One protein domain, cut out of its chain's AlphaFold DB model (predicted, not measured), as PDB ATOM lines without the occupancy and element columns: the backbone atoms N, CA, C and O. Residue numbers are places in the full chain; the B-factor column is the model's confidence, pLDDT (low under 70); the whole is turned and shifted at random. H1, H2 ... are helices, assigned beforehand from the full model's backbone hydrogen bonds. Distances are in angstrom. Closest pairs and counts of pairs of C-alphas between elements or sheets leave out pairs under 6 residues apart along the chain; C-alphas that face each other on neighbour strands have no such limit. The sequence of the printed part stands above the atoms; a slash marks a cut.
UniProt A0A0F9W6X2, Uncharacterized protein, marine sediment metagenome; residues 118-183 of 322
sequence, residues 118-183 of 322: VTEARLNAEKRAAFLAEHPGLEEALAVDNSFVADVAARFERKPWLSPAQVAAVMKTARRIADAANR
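This is residues 118 to 183 of the 322 residues of an uncharacterized protein of marine sediment metagenome (UniProt A0A0F9W6X2). Helices H3 and H4 form a steeply tilted hairpin with short H2 packed on both, while the long helices H1 and H4 reach to opposite ends of a rod. The printed part has 66 residues, with four named helices, H1 to H4 in order, and no named strand: all helix. It is only just compact, close to loose, with a radius of gyration of the C-alphas of 12.5 A and spans of 45 by 22 by 18 A.

H1, residues 118 to 134, begins at C-alpha 118 (151.706, 94.313, 169.287) and is 24.8 A long. H2 is residues 138 to 142, 6.0 A, and H3 residues 147 to 158, 17.0 A. H4, residues 164 to 182, 27.0 A, ends at C-alpha 182 (121.523, 120.552, 181.840).

H3 is the hub. H1, with residues 124 to 128 alone, only just touches H3, with 3 pairs of C-alphas within 8 A, at a steep tilt of 55 degrees, opposite ways; the closest C-alphas, of Arg 128 and Phe 156, are 7.8 A apart. H2 touches H3, closest C-alphas Leu 142 and Ala 153, 5.7 A, and H4, closest Ala 141 and Ala 174, 5.2 A. The hairpin H3 and H4 touches at a steep tilt of 42 degrees, opposite ways, closest C-alphas Val 149 and Val 170, 6.0 A. H1 and H4 are apart. Every O i to N i+4 pair is within hydrogen-bond range in H1, H2 and H4, and 7 of 8 in H3.

The C-alphas farthest apart, of Thr 119 and Arg 183, are 45.6 A apart. The printed part has no cut, its three links are tight, and no printed residue is under 70 in pLDDT.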
ATOM      1  N   VAL A 118     151.515  94.114 167.837       90.12
ATOM      2  CA  VAL A 118     151.706  94.313 169.287       90.12
ATOM      3  C   VAL A 118     152.604  95.521 169.560       90.12
ATOM      4  O   VAL A 118     152.294  96.362 170.404       90.12
ATOM      5  N   THR A 119     153.708  95.637 168.818       91.50
ATOM      6  CA  THR A 119     154.636  96.770 168.950       91.50
ATOM      7  C   THR A 119     153.966  98.089 168.578       91.50
ATOM      8  O   THR A 119     154.088  99.072 169.307       91.50
ATOM      9  N   GLU A 120     153.241  98.106 167.463       92.12
ATOM     10  CA  GLU A 120     152.505  99.265 166.969       92.12
ATOM     11  C   GLU A 120     151.395  99.675 167.940       92.12
ATOM     12  O   GLU A 120     151.273 100.856 168.250       92.12
ATOM     13  N   ALA A 121     150.640  98.723 168.493       92.75
ATOM     14  CA  ALA A 121     149.604  98.993 169.487       92.75
ATOM     15  C   ALA A 121     150.175  99.667 170.742       92.75
ATOM     16  O   ALA A 121     149.594 100.642 171.220       92.75
ATOM     17  N   ARG A 122     151.338  99.206 171.235       94.50
ATOM     18  CA  ARG A 122     152.041  99.836 172.365       94.50
ATOM     19  C   ARG A 122     152.464 101.269 172.037       94.50
ATOM     20  O   ARG A 122     152.143 102.183 172.788       94.50
ATOM     21  N   LEU A 123     153.135 101.473 170.902       94.88
ATOM     22  CA  LEU A 123     153.578 102.805 170.474       94.88
ATOM     23  C   LEU A 123     152.398 103.758 170.249       94.88
ATOM     24  O   LEU A 123     152.474 104.935 170.586       94.88
ATOM     25  N   ASN A 124     151.295 103.261 169.692       95.69
ATOM     26  CA  ASN A 124     150.089 104.054 169.493       95.69
ATOM     27  C   ASN A 124     149.412 104.391 170.827       95.69
ATOM     28  O   ASN A 124     148.916 105.503 170.965       95.69
ATOM     29  N   ALA A 125     149.423 103.489 171.813       96.19
ATOM     30  CA  ALA A 125     148.930 103.787 173.158       96.19
ATOM     31  C   ALA A 125     149.747 104.900 173.834       96.19
ATOM     32  O   ALA A 125     149.159 105.850 174.343       96.19
ATOM     33  N   GLU A 126     151.081 104.838 173.760       97.06
ATOM     34  CA  GLU A 126     151.977 105.886 174.276       97.06
ATOM     35  C   GLU A 126     151.721 107.240 173.595       97.06
ATOM     36  O   GLU A 126     151.571 108.260 174.265       97.06
ATOM     37  N   LYS A 127     151.590 107.249 172.262       97.75
ATOM     38  CA  LYS A 127     151.280 108.468 171.498       97.75
ATOM     39  C   LYS A 127     149.905 109.042 171.827       97.75
ATOM     40  O   LYS A 127     149.784 110.255 171.950       97.75
ATOM     41  N   ARG A 128     148.875 108.201 171.985       97.75
ATOM     42  CA  ARG A 128     147.540 108.660 172.404       97.75
ATOM     43  C   ARG A 128     147.580 109.284 173.790       97.75
ATOM     44  O   ARG A 128     146.990 110.337 173.968       97.75
ATOM     45  N   ALA A 129     148.281 108.661 174.737       97.56
ATOM     46  CA  ALA A 129     148.413 109.194 176.090       97.56
ATOM     47  C   ALA A 129     149.083 110.579 176.085       97.56
ATOM     48  O   ALA A 129     148.577 111.501 176.718       97.56
ATOM     49  N   ALA A 130     150.162 110.750 175.313       97.88
ATOM     50  CA  ALA A 130     150.803 112.053 175.134       97.88
ATOM     51  C   ALA A 130     149.855 113.081 174.488       97.88
ATOM     52  O   ALA A 130     149.703 114.184 175.002       97.88
ATOM     53  N   PHE A 131     149.155 112.696 173.417       98.12
ATOM     54  CA  PHE A 131     148.203 113.570 172.724       98.12
ATOM     55  C   PHE A 131     147.042 114.011 173.631       98.12
ATOM     56  O   PHE A 131     146.647 115.171 173.616       98.12
ATOM     57  N   LEU A 132     146.494 113.107 174.450       98.06
ATOM     58  CA  LEU A 132     145.432 113.440 175.405       98.06
ATOM     59  C   LEU A 132     145.927 114.394 176.502       98.06
ATOM     60  O   LEU A 132     145.198 115.305 176.883       98.06
ATOM     61  N   ALA A 133     147.173 114.242 176.963       97.75
ATOM     62  CA  ALA A 133     147.771 115.163 177.930       97.75
ATOM     63  C   ALA A 133     147.916 116.596 177.376       97.75
ATOM     64  O   ALA A 133     147.785 117.561 178.129       97.75
ATOM     65  N   GLU A 134     148.139 116.747 176.067       97.88
ATOM     66  CA  GLU A 134     148.198 118.045 175.374       97.88
ATOM     67  C   GLU A 134     146.812 118.670 175.118       97.88
ATOM     68  O   GLU A 134     146.708 119.870 174.855       97.88
ATOM     69  N   HIS A 135     145.734 117.887 175.234       98.00
ATOM     70  CA  HIS A 135     144.359 118.322 174.979       98.00
ATOM     71  C   HIS A 135     143.422 118.004 176.161       98.00
ATOM     72  O   HIS A 135     142.584 117.101 176.063       98.00
ATOM     73  N   PRO A 136     143.507 118.766 177.270       98.06
ATOM     74  CA  PRO A 136     142.665 118.546 178.444       98.06
ATOM     75  C   PRO A 136     141.164 118.546 178.115       98.06
ATOM     76  O   PRO A 136     140.669 119.432 177.413       98.06
ATOM     77  N   GLY A 137     140.432 117.567 178.648       97.50
ATOM     78  CA  GLY A 137     138.992 117.398 178.430       97.50
ATOM     79  C   GLY A 137     138.614 116.608 177.169       97.50
ATOM     80  O   GLY A 137     137.434 116.324 176.959       97.50
ATOM     81  N   LEU A 138     139.581 116.275 176.303       98.19
ATOM     82  CA  LEU A 138     139.309 115.542 175.065       98.19
ATOM     83  C   LEU A 138     138.922 114.082 175.325       98.19
ATOM     84  O   LEU A 138     138.092 113.547 174.596       98.19
ATOM     85  N   GLU A 139     139.498 113.441 176.342       98.19
ATOM     86  CA  GLU A 139     139.174 112.054 176.690       98.19
ATOM     87  C   GLU A 139     137.701 111.923 177.097       98.19
ATOM     88  O   GLU A 139     136.970 111.099 176.544       98.19
ATOM     89  N   GLU A 140     137.226 112.812 177.967       98.06
ATOM     90  CA  GLU A 140     135.826 112.888 178.375       98.06
ATOM     91  C   GLU A 140     134.919 113.253 177.196       98.06
ATOM     92  O   GLU A 140     133.833 112.691 177.045       98.06
ATOM     93  N   ALA A 141     135.366 114.162 176.324       98.12
ATOM     94  CA  ALA A 141     134.614 114.543 175.136       98.12
ATOM     95  C   ALA A 141     134.474 113.392 174.127       98.12
ATOM     96  O   ALA A 141     133.429 113.283 173.487       98.12
ATOM     97  N   LEU A 142     135.486 112.527 173.998       98.25
ATOM     98  CA  LEU A 142     135.454 111.333 173.143       98.25
ATOM     99  C   LEU A 142     134.568 110.212 173.704       98.25
ATOM    100  O   LEU A 142     134.152 109.341 172.945       98.25
ATOM    101  N   ALA A 143     134.251 110.246 175.000       97.94
ATOM    102  CA  ALA A 143     133.367 109.283 175.652       97.94
ATOM    103  C   ALA A 143     131.870 109.637 175.537       97.94
ATOM    104  O   ALA A 143     131.018 108.861 175.974       97.94
ATOM    105  N   VAL A 144     131.526 110.802 174.975       97.69
ATOM    106  CA  VAL A 144     130.132 111.243 174.838       97.69
ATOM    107  C   VAL A 144     129.376 110.378 173.827       97.69
ATOM    108  O   VAL A 144     129.847 110.156 172.711       97.69
ATOM    109  N   ASP A 145     128.161 109.956 174.193       96.69
ATOM    110  CA  ASP A 145     127.273 109.183 173.320       96.69
ATOM    111  C   ASP A 145     126.754 110.036 172.151       96.69
ATOM    112  O   ASP A 145     125.760 110.765 172.233       96.69
ATOM    113  N   ASN A 146     127.501 110.002 171.050       97.50
ATOM    114  CA  ASN A 146     127.174 110.676 169.809       97.50
ATOM    115  C   ASN A 146     127.837 109.957 168.631       97.50
ATOM    116  O   ASN A 146     129.033 109.679 168.657       97.50
ATOM    117  N   SER A 147     127.090 109.716 167.551       97.44
ATOM    118  CA  SER A 147     127.589 108.949 166.403       97.44
ATOM    119  C   SER A 147     128.803 109.580 165.709       97.44
ATOM    120  O   SER A 147     129.680 108.858 165.244       97.44
ATOM    121  N   PHE A 148     128.872 110.915 165.635       97.12
ATOM    122  CA  PHE A 148     130.033 111.611 165.076       97.12
ATOM    123  C   PHE A 148     131.249 111.476 166.000       97.12
ATOM    124  O   PHE A 148     132.339 111.162 165.529       97.12
ATOM    125  N   VAL A 149     131.060 111.655 167.311       98.00
ATOM    126  CA  VAL A 149     132.131 111.490 168.305       98.00
ATOM    127  C   VAL A 149     132.664 110.056 168.301       98.00
ATOM    128  O   VAL A 149     133.876 109.869 168.264       98.00
ATOM    129  N   ALA A 150     131.782 109.055 168.245       98.06
ATOM    130  CA  ALA A 150     132.154 107.642 168.195       98.06
ATOM    131  C   ALA A 150     133.016 107.298 166.964       98.06
ATOM    132  O   ALA A 150     133.996 106.561 167.086       98.06
ATOM    133  N   ASP A 151     132.711 107.860 165.788       98.19
ATOM    134  CA  ASP A 151     133.544 107.675 164.589       98.19
ATOM    135  C   ASP A 151     134.936 108.309 164.756       98.19
ATOM    136  O   ASP A 151     135.962 107.691 164.439       98.19
ATOM    137  N   VAL A 152     134.994 109.519 165.323       98.00
ATOM    138  CA  VAL A 152     136.266 110.197 165.610       98.00
ATOM    139  C   VAL A 152     137.081 109.424 166.654       98.00
ATOM    140  O   VAL A 152     138.285 109.247 166.458       98.00
ATOM    141  N   ALA A 153     136.443 108.894 167.699       98.06
ATOM    142  CA  ALA A 153     137.078 108.059 168.717       98.06
ATOM    143  C   ALA A 153     137.656 106.769 168.111       98.06
ATOM    144  O   ALA A 153     138.849 106.501 168.256       98.06
ATOM    145  N   ALA A 154     136.877 106.036 167.309       97.38
ATOM    146  CA  ALA A 154     137.345 104.828 166.620       97.38
ATOM    147  C   ALA A 154     138.490 105.114 165.628       97.38
ATOM    148  O   ALA A 154     139.365 104.279 165.362       97.38
ATOM    149  N   ARG A 155     138.516 106.308 165.023       97.38
ATOM    150  CA  ARG A 155     139.663 106.761 164.228       97.38
ATOM    151  C   ARG A 155     140.882 107.033 165.108       97.38
ATOM    152  O   ARG A 155     141.970 106.605 164.720       97.38
ATOM    153  N   PHE A 156     140.713 107.694 166.251       97.62
ATOM    154  CA  PHE A 156     141.794 108.014 167.184       97.62
ATOM    155  C   PHE A 156     142.432 106.758 167.805       97.62
ATOM    156  O   PHE A 156     143.651 106.669 167.947       97.62
ATOM    157  N   GLU A 157     141.639 105.719 168.070       95.44
ATOM    158  CA  GLU A 157     142.140 104.410 168.510       95.44
ATOM    159  C   GLU A 157     143.085 103.766 167.486       95.44
ATOM    160  O   GLU A 157     144.115 103.191 167.849       95.44
ATOM    161  N   ARG A 158     142.772 103.897 166.192       92.88
ATOM    162  CA  ARG A 158     143.596 103.358 165.097       92.88
ATOM    163  C   ARG A 158     144.788 104.249 164.760       92.88
ATOM    164  O   ARG A 158     145.841 103.740 164.386       92.88
ATOM    165  N   LYS A 159     144.619 105.569 164.844       94.94
ATOM    166  CA  LYS A 159     145.630 106.574 164.497       94.94
ATOM    167  C   LYS A 159     145.764 107.561 165.655       94.94
ATOM    168  O   LYS A 159     144.817 108.301 165.892       94.94
ATOM    169  N   PRO A 160     146.923 107.627 166.333       96.12
ATOM    170  CA  PRO A 160     147.076 108.357 167.590       96.12
ATOM    171  C   PRO A 160     147.260 109.871 167.378       96.12
ATOM    172  O   PRO A 160     148.203 110.464 167.886       96.12
ATOM    173  N   TRP A 161     146.414 110.480 166.552       96.69
ATOM    174  CA  TRP A 161     146.400 111.911 166.278       96.69
ATOM    175  C   TRP A 161     145.029 112.335 165.746       96.69
ATOM    176  O   TRP A 161     144.360 111.583 165.031       96.69
ATOM    177  N   LEU A 162     144.649 113.570 166.052       97.62
ATOM    178  CA  LEU A 162     143.507 114.268 165.469       97.62
ATOM    179  C   LEU A 162     143.979 115.624 164.952       97.62
ATOM    180  O   LEU A 162     144.924 116.200 165.488       97.62
ATOM    181  N   SER A 163     143.345 116.140 163.898       96.62
ATOM    182  CA  SER A 163     143.617 117.521 163.494       96.62
ATOM    183  C   SER A 163     143.050 118.501 164.534       96.62
ATOM    184  O   SER A 163     142.052 118.179 165.187       96.62
ATOM    185  N   PRO A 164     143.602 119.723 164.651       96.12
ATOM    186  CA  PRO A 164     143.056 120.744 165.549       96.12
ATOM    187  C   PRO A 164     141.556 121.002 165.331       96.12
ATOM    188  O   PRO A 164     140.791 121.109 166.286       96.12
ATOM    189  N   ALA A 165     141.102 120.995 164.072       94.06
ATOM    190  CA  ALA A 165     139.688 121.132 163.725       94.06
ATOM    191  C   ALA A 165     138.825 119.961 164.233       94.06
ATOM    192  O   ALA A 165     137.697 120.175 164.673       94.06
ATOM    193  N   GLN A 166     139.343 118.726 164.207       97.06
ATOM    194  CA  GLN A 166     138.638 117.567 164.766       97.06
ATOM    195  C   GLN A 166     138.526 117.665 166.288       97.06
ATOM    196  O   GLN A 166     137.444 117.424 166.820       97.06
ATOM    197  N   VAL A 167     139.604 118.066 166.974       97.88
ATOM    198  CA  VAL A 167     139.590 118.309 168.427       97.88
ATOM    199  C   VAL A 167     138.537 119.366 168.765       97.88
ATOM    200  O   VAL A 167     137.646 119.108 169.572       97.88
ATOM    201  N   ALA A 168     138.555 120.516 168.084       95.62
ATOM    202  CA  ALA A 168     137.575 121.581 168.294       95.62
ATOM    203  C   ALA A 168     136.129 121.111 168.049       95.62
ATOM    204  O   ALA A 168     135.239 121.399 168.851       95.62
ATOM    205  N   ALA A 169     135.887 120.345 166.980       95.44
ATOM    206  CA  ALA A 169     134.561 119.824 166.650       95.44
ATOM    207  C   ALA A 169     134.034 118.823 167.693       95.44
ATOM    208  O   ALA A 169     132.862 118.900 168.075       95.44
ATOM    209  N   VAL A 170     134.883 117.911 168.181       98.06
ATOM    210  CA  VAL A 170     134.532 116.957 169.248       98.06
ATOM    211  C   VAL A 170     134.214 117.706 170.539       98.06
ATOM    212  O   VAL A 170     133.128 117.530 171.089       98.06
ATOM    213  N   MET A 171     135.090 118.621 170.965       98.06
ATOM    214  CA  MET A 171     134.892 119.419 172.180       98.06
ATOM    215  C   MET A 171     133.606 120.258 172.111       98.06
ATOM    216  O   MET A 171     132.831 120.293 173.066       98.06
ATOM    217  N   LYS A 172     133.328 120.896 170.966       96.25
ATOM    218  CA  LYS A 172     132.089 121.660 170.729       96.25
ATOM    219  C   LYS A 172     130.849 120.769 170.809       96.25
ATOM    220  O   LYS A 172     129.834 121.168 171.378       96.25
ATOM    221  N   THR A 173     130.920 119.567 170.242       96.75
ATOM    222  CA  THR A 173     129.808 118.607 170.258       96.75
ATOM    223  C   THR A 173     129.534 118.104 171.672       96.75
ATOM    224  O   THR A 173     128.382 118.125 172.102       96.75
ATOM    225  N   ALA A 174     130.580 117.741 172.415       96.81
ATOM    226  CA  ALA A 174     130.477 117.321 173.809       96.81
ATOM    227  C   ALA A 174     129.839 118.408 174.687       96.81
ATOM    228  O   ALA A 174     128.880 118.129 175.406       96.81
ATOM    229  N   ARG A 175     130.286 119.667 174.552       96.06
ATOM    230  CA  ARG A 175     129.681 120.816 175.252       96.06
ATOM    231  C   ARG A 175     128.200 120.970 174.929       96.06
ATOM    232  O   ARG A 175     127.386 121.008 175.838       96.06
ATOM    233  N   ARG A 176     127.827 120.949 173.644       94.62
ATOM    234  CA  ARG A 176     126.415 121.045 173.229       94.62
ATOM    235  C   ARG A 176     125.535 119.956 173.840       94.62
ATOM    236  O   ARG A 176     124.369 120.219 174.118       94.62
ATOM    237  N   ILE A 177     126.061 118.744 173.996       94.12
ATOM    238  CA  ILE A 177     125.328 117.627 174.599       94.12
ATOM    239  C   ILE A 177     125.188 117.834 176.108       94.12
ATOM    240  O   ILE A 177     124.084 117.695 176.630       94.12
ATOM    241  N   ALA A 178     126.260 118.242 176.791       93.00
ATOM    242  CA  ALA A 178     126.217 118.580 178.212       93.00
ATOM    243  C   ALA A 178     125.238 119.736 178.499       93.00
ATOM    244  O   ALA A 178     124.399 119.637 179.393       93.00
ATOM    245  N   ASP A 179     125.272 120.796 177.690       91.62
ATOM    246  CA  ASP A 179     124.366 121.942 177.804       91.62
ATOM    247  C   ASP A 179     122.908 121.548 177.548       91.62
ATOM    248  O   ASP A 179     121.995 122.049 178.206       91.62
ATOM    249  N   ALA A 180     122.669 120.639 176.598       88.31
ATOM    250  CA  ALA A 180     121.335 120.116 176.333       88.31
ATOM    251  C   ALA A 180     120.810 119.266 177.499       88.31
ATOM    252  O   ALA A 180     119.632 119.374 177.829       88.31
ATOM    253  N   ALA A 181     121.672 118.469 178.139       88.44
ATOM    254  CA  ALA A 181     121.314 117.657 179.302       88.44
ATOM    255  C   ALA A 181     121.012 118.509 180.547       88.44
ATOM    256  O   ALA A 181     120.120 118.173 181.321       88.44
ATOM    257  N   ASN A 182     121.719 119.629 180.718       88.50
ATOM    258  CA  ASN A 182     121.523 120.552 181.840       88.50
ATOM    259  C   ASN A 182     120.378 121.552 181.626       88.50
ATOM    260  O   ASN A 182     120.019 122.284 182.551       88.50
ATOM    261  N   ARG A 183     119.805 121.631 180.419       83.94
ATOM    262  CA  ARG A 183     118.715 122.564 180.142       83.94
ATOM    263  C   ARG A 183     117.459 122.118 180.907       83.94
ATOM    264  O   ARG A 183     116.995 121.000 180.678       83.94
TER     265      ARG A 183